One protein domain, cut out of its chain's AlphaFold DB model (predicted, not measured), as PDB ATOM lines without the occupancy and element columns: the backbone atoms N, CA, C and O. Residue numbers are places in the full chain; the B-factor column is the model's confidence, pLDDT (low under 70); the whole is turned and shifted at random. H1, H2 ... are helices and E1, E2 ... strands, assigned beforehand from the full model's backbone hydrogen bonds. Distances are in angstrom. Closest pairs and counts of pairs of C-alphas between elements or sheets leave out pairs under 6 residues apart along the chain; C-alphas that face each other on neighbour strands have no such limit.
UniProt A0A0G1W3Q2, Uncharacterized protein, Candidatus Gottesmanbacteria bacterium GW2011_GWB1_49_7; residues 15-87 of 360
ATOM      1  N   SER A  15      37.846 -38.553   7.465       40.22
ATOM      2  CA  SER A  15      37.905 -38.233   6.050       40.22
ATOM      3  C   SER A  15      37.114 -36.939   5.875       40.22
ATOM      4  O   SER A  15      35.915 -36.963   5.607       40.22
ATOM      5  N   ILE A  16      37.761 -35.798   6.129       46.00
ATOM      6  CA  ILE A  16      37.357 -34.551   5.502       46.00
ATOM      7  C   ILE A  16      37.400 -34.929   4.033       46.00
ATOM      8  O   ILE A  16      38.468 -35.312   3.552       46.00
ATOM      9  N   GLU A  17      36.240 -34.991   3.385       43.62
ATOM     10  CA  GLU A  17      36.175 -35.151   1.942       43.62
ATOM     11  C   GLU A  17      37.071 -34.058   1.375       43.62
ATOM     12  O   GLU A  17      36.757 -32.870   1.432       43.62
ATOM     13  N   THR A  18      38.273 -34.447   0.966       52.38
ATOM     14  CA  THR A  18      39.224 -33.521   0.388       52.38
ATOM     15  C   THR A  18      38.653 -33.213  -0.977       52.38
ATOM     16  O   THR A  18      38.766 -34.035  -1.886       52.38
ATOM     17  N   VAL A  19      37.947 -32.088  -1.084       61.19
ATOM     18  CA  VAL A  19      37.457 -31.587  -2.362       61.19
ATOM     19  C   VAL A  19      38.691 -31.334  -3.202       61.19
ATOM     20  O   VAL A  19      39.471 -30.431  -2.911       61.19
ATOM     21  N   ASP A  20      38.934 -32.190  -4.184       70.19
ATOM     22  CA  ASP A  20      40.035 -31.999  -5.109       70.19
ATOM     23  C   ASP A  20      39.782 -30.707  -5.889       70.19
ATOM     24  O   ASP A  20      38.847 -30.622  -6.687       70.19
ATOM     25  N   VAL A  21      40.539 -29.657  -5.564       76.94
ATOM     26  CA  VAL A  21      40.356 -28.346  -6.175       76.94
ATOM     27  C   VAL A  21      41.054 -28.367  -7.521       76.94
ATOM     28  O   VAL A  21      42.280 -28.264  -7.599       76.94
ATOM     29  N   ASP A  22      40.259 -28.479  -8.582       82.06
ATOM     30  CA  ASP A  22      40.750 -28.316  -9.944       82.06
ATOM     31  C   ASP A  22      41.322 -26.893 -10.097       82.06
ATOM     32  O   ASP A  22      40.611 -25.929  -9.805       82.06
ATOM     33  N   PRO A  23      42.578 -26.717 -10.529       78.56
ATOM     34  CA  PRO A  23      43.181 -25.402 -10.781       78.56
ATOM     35  C   PRO A  23      42.458 -24.569 -11.845       78.56
ATOM     36  O   PRO A  23      42.683 -23.368 -11.934       78.56
ATOM     37  N   GLU A  24      41.603 -25.204 -12.648       76.88
ATOM     38  CA  GLU A  24      40.718 -24.541 -13.612       76.88
ATOM     39  C   GLU A  24      39.428 -24.006 -12.958       76.88
ATOM     40  O   GLU A  24      38.636 -23.321 -13.605       76.88
ATOM     41  N   THR A  25      39.202 -24.287 -11.668       84.06
ATOM     42  CA  THR A  25      38.045 -23.777 -10.925       84.06
ATOM     43  C   THR A  25      38.113 -22.252 -10.848       84.06
ATOM     44  O   THR A  25      39.102 -21.711 -10.357       84.06
ATOM     45  N   PRO A  26      37.064 -21.514 -11.252       84.81
ATOM     46  CA  PRO A  26      37.057 -20.063 -11.124       84.81
ATOM     47  C   PRO A  26      37.285 -19.625  -9.674       84.81
ATOM     48  O   PRO A  26      36.648 -20.143  -8.757       84.81
ATOM     49  N   ALA A  27      38.133 -18.614  -9.467       85.31
ATOM     50  CA  ALA A  27      38.442 -18.094  -8.130       85.31
ATOM     51  C   ALA A  27      37.185 -17.674  -7.340       85.31
ATOM     52  O   ALA A  27      37.156 -17.775  -6.119       85.31
ATOM     53  N   THR A  28      36.131 -17.227  -8.031       86.62
ATOM     54  CA  THR A  28      34.831 -16.850  -7.446       86.62
ATOM     55  C   THR A  28      34.030 -18.030  -6.897       86.62
ATOM     56  O   THR A  28      33.135 -17.824  -6.079       86.62
ATOM     57  N   SER A  29      34.336 -19.251  -7.333       89.62
ATOM     58  CA  SER A  29      33.682 -20.484  -6.889       89.62
ATOM     59  C   SER A  29      34.401 -21.144  -5.710       89.62
ATOM     60  O   SER A  29      33.832 -22.038  -5.082       89.62
ATOM     61  N   LEU A  30      35.638 -20.727  -5.415       90.00
ATOM     62  CA  LEU A  30      36.423 -21.261  -4.305       90.00
ATOM     63  C   LEU A  30      35.858 -20.806  -2.966       90.00
ATOM     64  O   LEU A  30      35.422 -19.663  -2.812       90.00
ATOM     65  N   LYS A  31      35.934 -21.692  -1.973       89.88
ATOM     66  CA  LYS A  31      35.491 -21.394  -0.614       89.88
ATOM     67  C   LYS A  31      36.591 -21.696   0.406       89.88
ATOM     68  O   LYS A  31      37.250 -22.730   0.260       89.88
ATOM     69  N   PRO A  32      36.793 -20.846   1.432       88.12
ATOM     70  CA  PRO A  32      37.822 -21.066   2.447       88.12
ATOM     71  C   PRO A  32      37.716 -22.440   3.113       88.12
ATOM     72  O   PRO A  32      38.733 -23.082   3.338       88.12
ATOM     73  N   GLU A  33      36.496 -22.924   3.364       87.12
ATOM     74  CA  GLU A  33      36.234 -24.200   4.035       87.12
ATOM     75  C   GLU A  33      36.742 -25.443   3.286       87.12
ATOM     76  O   GLU A  33      36.839 -26.516   3.880       87.12
ATOM     77  N   TRP A  34      37.080 -25.326   1.998       86.38
ATOM     78  CA  TRP A  34      37.692 -26.422   1.237       86.38
ATOM     79  C   TRP A  34      39.150 -26.661   1.640       86.38
ATOM     80  O   TRP A  34      39.686 -27.753   1.449       86.38
ATOM     81  N   PHE A  35      39.784 -25.653   2.234       87.62
ATOM     82  CA  PHE A  35      41.172 -25.677   2.658       87.62
ATOM     83  C   PHE A  35      41.207 -25.730   4.180       87.62
ATOM     84  O   PHE A  35      40.853 -24.771   4.853       87.62
ATOM     85  N   SER A  36      41.621 -26.868   4.727       80.19
ATOM     86  CA  SER A  36      41.646 -27.086   6.171       80.19
ATOM     87  C   SER A  36      42.981 -27.657   6.622       80.19
ATOM     88  O   SER A  36      43.595 -28.482   5.935       80.19
ATOM     89  N   SER A  37      43.422 -27.222   7.803       86.50
ATOM     90  CA  SER A  37      44.595 -27.793   8.452       86.50
ATOM     91  C   SER A  37      44.423 -29.276   8.773       86.50
ATOM     92  O   SER A  37      43.422 -29.721   9.335       86.50
ATOM     93  N   ARG A  38      45.463 -30.041   8.458       83.94
ATOM     94  CA  ARG A  38      45.638 -31.456   8.764       83.94
ATOM     95  C   ARG A  38      46.704 -31.603   9.840       83.94
ATOM     96  O   ARG A  38      47.713 -30.897   9.838       83.94
ATOM     97  N   TYR A  39      46.493 -32.561  10.729       86.00
ATOM     98  CA  TYR A  39      47.354 -32.814  11.878       86.00
ATOM     99  C   TYR A  39      47.852 -34.255  11.819       86.00
ATOM    100  O   TYR A  39      47.072 -35.175  11.575       86.00
ATOM    101  N   ALA A  40      49.142 -34.462  12.059       83.62
ATOM    102  CA  ALA A  40      49.751 -35.783  12.133       83.62
ATOM    103  C   ALA A  40      50.785 -35.828  13.257       83.62
ATOM    104  O   ALA A  40      51.382 -34.813  13.607       83.62
ATOM    105  N   ILE A  41      51.033 -37.008  13.822       87.00
ATOM    106  CA  ILE A  41      52.184 -37.222  14.705       87.00
ATOM    107  C   ILE A  41      53.262 -37.937  13.896       87.00
ATOM    108  O   ILE A  41      53.040 -39.046  13.414       87.00
ATOM    109  N   HIS A  42      54.428 -37.312  13.764       80.06
ATOM    110  CA  HIS A  42      55.591 -37.873  13.085       80.06
ATOM    111  C   HIS A  42      56.779 -37.873  14.051       80.06
ATOM    112  O   HIS A  42      57.129 -36.831  14.598       80.06
ATOM    113  N   GLU A  43      57.350 -39.051  14.321       87.06
ATOM    114  CA  GLU A  43      58.483 -39.233  15.252       87.06
ATOM    115  C   GLU A  43      58.283 -38.574  16.635       87.06
ATOM    116  O   GLU A  43      59.184 -37.964  17.207       87.06
ATOM    117  N   GLY A  44      57.066 -38.664  17.183       88.75
ATOM    118  CA  GLY A  44      56.732 -38.081  18.489       88.75
ATOM    119  C   GLY A  44      56.554 -36.557  18.488       88.75
ATOM    120  O   GLY A  44      56.386 -35.967  19.553       88.75
ATOM    121  N   ARG A  45      56.555 -35.912  17.316       86.44
ATOM    122  CA  ARG A  45      56.274 -34.480  17.139       86.44
ATOM    123  C   ARG A  45      54.932 -34.281  16.440       86.44
ATOM    124  O   ARG A  45      54.583 -35.041  15.540       86.44
ATOM    125  N   LEU A  46      54.191 -33.248  16.844       87.31
ATOM    126  CA  LEU A  46      52.997 -32.802  16.127       87.31
ATOM    127  C   LEU A  46      53.432 -32.072  14.850       87.31
ATOM    128  O   LEU A  46      54.092 -31.038  14.919       87.31
ATOM    129  N   ALA A  47      53.055 -32.620  13.703       85.56
ATOM    130  CA  ALA A  47      53.139 -31.982  12.402       85.56
ATOM    131  C   ALA A  47      51.767 -31.402  12.048       85.56
ATOM    132  O   ALA A  47      50.745 -32.080  12.180       85.56
ATOM    133  N   VAL A  48      51.753 -30.151  11.597       85.56
ATOM    134  CA  VAL A  48      50.547 -29.467  11.128       85.56
ATOM    135  C   VAL A  48      50.805 -28.969   9.714       85.56
ATOM    136  O   VAL A  48      51.826 -28.330   9.466       85.56
ATOM    137  N   THR A  49      49.884 -29.261   8.802       85.62
ATOM    138  CA  THR A  49      49.924 -28.804   7.411       85.62
ATOM    139  C   THR A  49      48.600 -28.145   7.089       85.62
ATOM    140  O   THR A  49      47.565 -28.770   7.274       85.62
ATOM    141  N   GLY A  50      48.603 -26.930   6.563       88.25
ATOM    142  CA  GLY A  50      47.369 -26.250   6.187       88.25
ATOM    143  C   GLY A  50      47.640 -24.940   5.462       88.25
ATOM    144  O   GLY A  50      48.806 -24.615   5.208       88.25
ATOM    145  N   PRO A  51      46.587 -24.195   5.116       92.44
ATOM    146  CA  PRO A  51      46.727 -22.943   4.396       92.44
ATOM    147  C   PRO A  51      47.395 -21.859   5.255       92.44
ATOM    148  O   PRO A  51      47.131 -21.739   6.452       92.44
ATOM    149  N   LEU A  52      48.240 -21.025   4.646       92.50
ATOM    150  CA  LEU A  52      49.027 -20.007   5.352       92.50
ATOM    151  C   LEU A  52      48.167 -19.005   6.125       92.50
ATOM    152  O   LEU A  52      48.613 -18.521   7.165       92.50
ATOM    153  N   TRP A  53      46.949 -18.714   5.659       91.75
ATOM    154  CA  TRP A  53      46.052 -17.769   6.327       91.75
ATOM    155  C   TRP A  53      45.506 -18.267   7.669       91.75
ATOM    156  O   TRP A  53      45.061 -17.455   8.476       91.75
ATOM    157  N   GLU A  54      45.585 -19.569   7.959       90.50
ATOM    158  CA  GLU A  54      45.272 -20.102   9.292       90.50
ATOM    159  C   GLU A  54      46.433 -19.924  10.286       90.50
ATOM    160  O   GLU A  54      46.211 -19.884  11.496       90.50
ATOM    161  N   PHE A  55      47.671 -19.779   9.799       89.56
ATOM    162  CA  PHE A  55      48.879 -19.713  10.638       89.56
ATOM    163  C   PHE A  55      49.504 -18.325  10.718       89.56
ATOM    164  O   PHE A  55      50.232 -18.024  11.665       89.56
ATOM    165  N   ASN A  56      49.275 -17.488   9.709       88.56
ATOM    166  CA  ASN A  56      49.906 -16.189   9.592       88.56
ATOM    167  C   ASN A  56      48.886 -15.138   9.130       88.56
ATOM    168  O   ASN A  56      48.520 -15.128   7.956       88.56
ATOM    169  N   PRO A  57      48.502 -14.185  10.000       88.00
ATOM    170  CA  PRO A  57      47.475 -13.191   9.688       88.00
ATOM    171  C   PRO A  57      47.870 -12.213   8.569       88.00
ATOM    172  O   PRO A  57      47.024 -11.466   8.090       88.00
ATOM    173  N   ARG A  58      49.145 -12.185   8.143       90.25
ATOM    174  CA  ARG A  58      49.575 -11.409   6.965       90.25
ATOM    175  C   ARG A  58      49.116 -12.025   5.647       90.25
ATOM    176  O   ARG A  58      49.069 -11.321   4.646       90.25
ATOM    177  N   PHE A  59      48.819 -13.320   5.640       91.69
ATOM    178  CA  PHE A  59      48.267 -14.007   4.486       91.69
ATOM    179  C   PHE A  59      46.761 -14.094   4.687       91.69
ATOM    180  O   PHE A  59      46.298 -14.735   5.621       91.69
ATOM    181  N   THR A  60      45.996 -13.405   3.847       93.50
ATOM    182  CA  THR A  60      44.531 -13.414   3.908       93.50
ATOM    183  C   THR A  60      43.953 -14.280   2.797       93.50
ATOM    184  O   THR A  60      44.627 -14.596   1.813       93.50
ATOM    185  N   TRP A  61      42.677 -14.632   2.931       92.69
ATOM    186  CA  TRP A  61      41.925 -15.289   1.865       92.69
ATOM    187  C   TRP A  61      41.925 -14.467   0.564       92.69
ATOM    188  O   TRP A  61      42.138 -15.016  -0.513       92.69
ATOM    189  N   ASP A  62      41.789 -13.143   0.650       92.38
ATOM    190  CA  ASP A  62      41.829 -12.262  -0.526       92.38
ATOM    191  C   ASP A  62      43.197 -12.253  -1.219       92.38
ATOM    192  O   ASP A  62      43.280 -12.207  -2.451       92.38
ATOM    193  N   LEU A  63      44.281 -12.336  -0.437       91.75
ATOM    194  CA  LEU A  63      45.629 -12.478  -0.980       91.75
ATOM    195  C   LEU A  63      45.774 -13.810  -1.723       91.75
ATOM    196  O   LEU A  63      46.334 -13.840  -2.819       91.75
ATOM    197  N   PHE A  64      45.225 -14.895  -1.165       94.06
ATOM    198  CA  PHE A  64      45.166 -16.184  -1.847       94.06
ATOM    199  C   PHE A  64      44.367 -16.099  -3.150       94.06
ATOM    200  O   PHE A  64      44.879 -16.522  -4.178       94.06
ATOM    201  N   LEU A  65      43.165 -15.512  -3.148       92.94
ATOM    202  CA  LEU A  65      42.352 -15.380  -4.362       92.94
ATOM    203  C   LEU A  65      43.059 -14.560  -5.445       92.94
ATOM    204  O   LEU A  65      43.004 -14.912  -6.622       92.94
ATOM    205  N   THR A  66      43.744 -13.481  -5.062       89.75
ATOM    206  CA  THR A  66      44.548 -12.672  -5.988       89.75
ATOM    207  C   THR A  66      45.689 -13.493  -6.590       89.75
ATOM    208  O   THR A  66      45.844 -13.519  -7.810       89.75
ATOM    209  N   ALA A  67      46.440 -14.225  -5.764       89.31
ATOM    210  CA  ALA A  67      47.504 -15.108  -6.238       89.31
ATOM    211  C   ALA A  67      46.964 -16.253  -7.114       89.31
ATOM    212  O   ALA A  67      47.565 -16.573  -8.135       89.31
ATOM    213  N   TYR A  68      45.813 -16.828  -6.757       90.25
ATOM    214  CA  TYR A  68      45.177 -17.930  -7.477       90.25
ATOM    215  C   TYR A  68      44.716 -17.511  -8.874       90.25
ATOM    216  O   TYR A  68      44.910 -18.258  -9.826       90.25
ATOM    217  N   ARG A  69      44.160 -16.300  -9.027       86.06
ATOM    218  CA  ARG A  69      43.799 -15.761 -10.350       86.06
ATOM    219  C   ARG A  69      45.009 -15.611 -11.271       86.06
ATOM    220  O   ARG A  69      44.856 -15.770 -12.476       86.06
ATOM    221  N   ARG A  70      46.185 -15.296 -10.716       84.00
ATOM    222  CA  ARG A  70      47.428 -15.159 -11.489       84.00
ATOM    223  C   ARG A  70      48.040 -16.517 -11.829       84.00
ATOM    224  O   ARG A  70      48.366 -16.779 -12.978       84.00
ATOM    225  N   ASN A  71      48.216 -17.362 -10.817       87.00
ATOM    226  CA  ASN A  71      48.852 -18.668 -10.928       87.00
ATOM    227  C   ASN A  71      48.180 -19.649  -9.953       87.00
ATOM    228  O   ASN A  71      48.599 -19.756  -8.791       87.00
ATOM    229  N   PRO A  72      47.139 -20.375 -10.395       87.50
ATOM    230  CA  PRO A  72      46.368 -21.242  -9.511       87.50
ATOM    231  C   PRO A  72      47.223 -22.384  -8.958       87.50
ATOM    232  O   PRO A  72      47.054 -22.780  -7.808       87.50
ATOM    233  N   VAL A  73      48.197 -22.874  -9.733       87.38
ATOM    234  CA  VAL A  73      49.082 -23.982  -9.342       87.38
ATOM    235  C   VAL A  73      49.971 -23.578  -8.175       87.38
ATOM    236  O   VAL A  73      50.029 -24.267  -7.158       87.38
ATOM    237  N   GLU A  74      50.659 -22.448  -8.316       87.06
ATOM    238  CA  GLU A  74      51.568 -21.955  -7.291       87.06
ATOM    239  C   GLU A  74      50.805 -21.517  -6.035       87.06
ATOM    240  O   GLU A  74      51.228 -21.837  -4.926       87.06
ATOM    241  N   ALA A  75      49.654 -20.851  -6.189       89.62
ATOM    242  CA  ALA A  75      48.821 -20.438  -5.062       89.62
ATOM    243  C   ALA A  75      48.316 -21.641  -4.251       89.62
ATOM    244  O   ALA A  75      48.391 -21.644  -3.021       89.62
ATOM    245  N   LEU A  76      47.852 -22.690  -4.933       89.56
ATOM    246  CA  LEU A  76      47.412 -23.927  -4.298       89.56
ATOM    247  C   LEU A  76      48.544 -24.614  -3.522       89.56
ATOM    248  O   LEU A  76      48.355 -24.993  -2.368       89.56
ATOM    249  N   ILE A  77      49.740 -24.713  -4.107       87.12
ATOM    250  CA  ILE A  77      50.894 -25.359  -3.464       87.12
ATOM    251  C   ILE A  77      51.428 -24.519  -2.296       87.12
ATOM    252  O   ILE A  77      51.593 -25.040  -1.194       87.12
ATOM    253  N   ASN A  78      51.708 -23.235  -2.527       88.38
ATOM    254  CA  ASN A  78      52.486 -22.408  -1.604       88.38
ATOM    255  C   ASN A  78      51.635 -21.690  -0.554       88.38
ATOM    256  O   ASN A  78      52.132 -21.424   0.538       88.38
ATOM    257  N   LEU A  79      50.381 -21.346  -0.870       91.00
ATOM    258  CA  LEU A  79      49.515 -20.595   0.043       91.00
ATOM    259  C   LEU A  79      48.451 -21.479   0.686       91.00
ATOM    260  O   LEU A  79      48.173 -21.309   1.869       91.00
ATOM    261  N   ALA A  80      47.869 -22.417  -0.063       90.19
ATOM    262  CA  ALA A  80      46.812 -23.288   0.450       90.19
ATOM    263  C   ALA A  80      47.320 -24.636   0.994       90.19
ATOM    264  O   ALA A  80      46.549 -25.373   1.610       90.19
ATOM    265  N   SER A  81      48.599 -24.971   0.778       88.19
ATOM    266  CA  SER A  81      49.181 -26.294   1.070       88.19
ATOM    267  C   SER A  81      48.375 -27.449   0.454       88.19
ATOM    268  O   SER A  81      48.275 -28.538   1.024       88.19
ATOM    269  N   TYR A  82      47.778 -27.200  -0.711       85.69
ATOM    270  CA  TYR A  82      46.846 -28.084  -1.399       85.69
ATOM    271  C   TYR A  82      47.342 -28.353  -2.826       85.69
ATOM    272  O   TYR A  82      46.828 -27.769  -3.773       85.69
ATOM    273  N   PRO A  83      48.388 -29.175  -3.021       79.94
ATOM    274  CA  PRO A  83      48.927 -29.417  -4.354       79.94
ATOM    275  C   PRO A  83      47.857 -30.053  -5.259       79.94
ATOM    276  O   PRO A  83      47.219 -31.020  -4.835       79.94
ATOM    277  N   PRO A  84      47.658 -29.552  -6.489       74.81
ATOM    278  CA  PRO A  84      46.667 -30.118  -7.393       74.81
ATOM    279  C   PRO A  84      47.027 -31.550  -7.799       74.81
ATOM    280  O   PRO A  84      48.197 -31.884  -7.991       74.81
ATOM    281  N   THR A  85      46.012 -32.399  -7.955       69.38
ATOM    282  CA  THR A  85      46.180 -33.802  -8.372       69.38
ATOM    283  C   THR A  85      46.545 -33.938  -9.846       69.38
ATOM    284  O   THR A  85      47.303 -34.840 -10.220       69.38
ATOM    285  N   LYS A  86      46.052 -33.031 -10.698       69.25
ATOM    286  CA  LYS A  86      46.481 -32.925 -12.095       69.25
ATOM    287  C   LYS A  86      47.948 -32.496 -12.136       69.25
ATOM    288  O   LYS A  86      48.314 -31.413 -11.690       69.25
ATOM    289  N   SER A  87      48.787 -33.326 -12.748       64.19
ATOM    290  CA  SER A  87      50.219 -33.047 -12.914       64.19
ATOM    291  C   SER A  87      50.521 -31.937 -13.928       64.19
ATOM    292  O   SER A  87      51.657 -31.462 -13.985       64.19
TER     293      SER A  87
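AT A GLANCE: This is residues 15 to 87 of the 360 residues of an uncharacterized protein of Candidatus Gottesmanbacteria bacterium GW2011_GWB1_49_7 (UniProt A0A0G1W3Q2). A small body of two helices, H2 and H3, packed against each other at a steep angle, has a two-stranded hairpin, E1 and E2, reaching away from it, and the hairpin's far end, residues 41 to 46, sticks out. The short helix H1 lies between the hairpin and H2 along the chain, and a long stretch with no named element, residues 15 to 37, loops past the two helices, with Pro 23 beside H3 and Ala 27 beside H2, before it leads into E1. The printed part has 73 residues, with two named strands and then three named helices in the order E1, E2, H1, H2, H3; the sheet is E1 - E2, antiparallel. The class is mixed, helices and strands, with 31 residues, under half, in named elements. The whole is compact, with a radius of gyration of the C-alphas of 12.6 A and spans of 39 by 28 by 20 A.

IN THESE COORDINATES: The printed part begins at Ser 15, with its C-alpha at (37.905, -38.233, 6.050). After residues 15 to 37, E1 takes residues 38 to 42, 12.6 A long, from C-alpha 38 at (45.638, -31.456, 8.764). E2 takes residues 45 to 49, 12.9 A. H1 is residues 52 to 55, 5.3 A, and H2 is residues 61 to 70, 14.4 A. H3 is residues 72 to 78, 10.1 A, and ends with C-alpha 78 at (52.486, -22.408, -1.604).

HOW THE PARTS SIT: E1 and E2 form a hairpin, antiparallel with 151 degrees between their directions. N 40 and O 47 are 2.9 A apart and N 47 and O 40 are 2.8 A apart, both within hydrogen-bond range. E1 is apart from H1, H2 and H3, and E2 is apart from H2 and H3. H1 and H2 are close but not clearly touching; their closest C-alphas, those of Trp 53 and Trp 61, are 6.6 A apart. H2 and H3 touch, their closest C-alphas being those of Tyr 68 and Ala 75, 5.0 A apart. Their lines stand at a steep tilt of 51 degrees, opposite ways. H1 and H3 are apart, but only just, at 8.1 A. In H2 and H3 every O i to N i+4 pair is within hydrogen-bond range, while H1 is too short for such a pair.

THE WHOLE: The C-alphas farthest apart, those of Thr 28 and Gly 44, are 40.0 A apart. The printed part has no cut, and the links between the named elements are tight. The mean pLDDT of the printed part is 83.5; residues 15 to 19 and 85 to 87 are under 70.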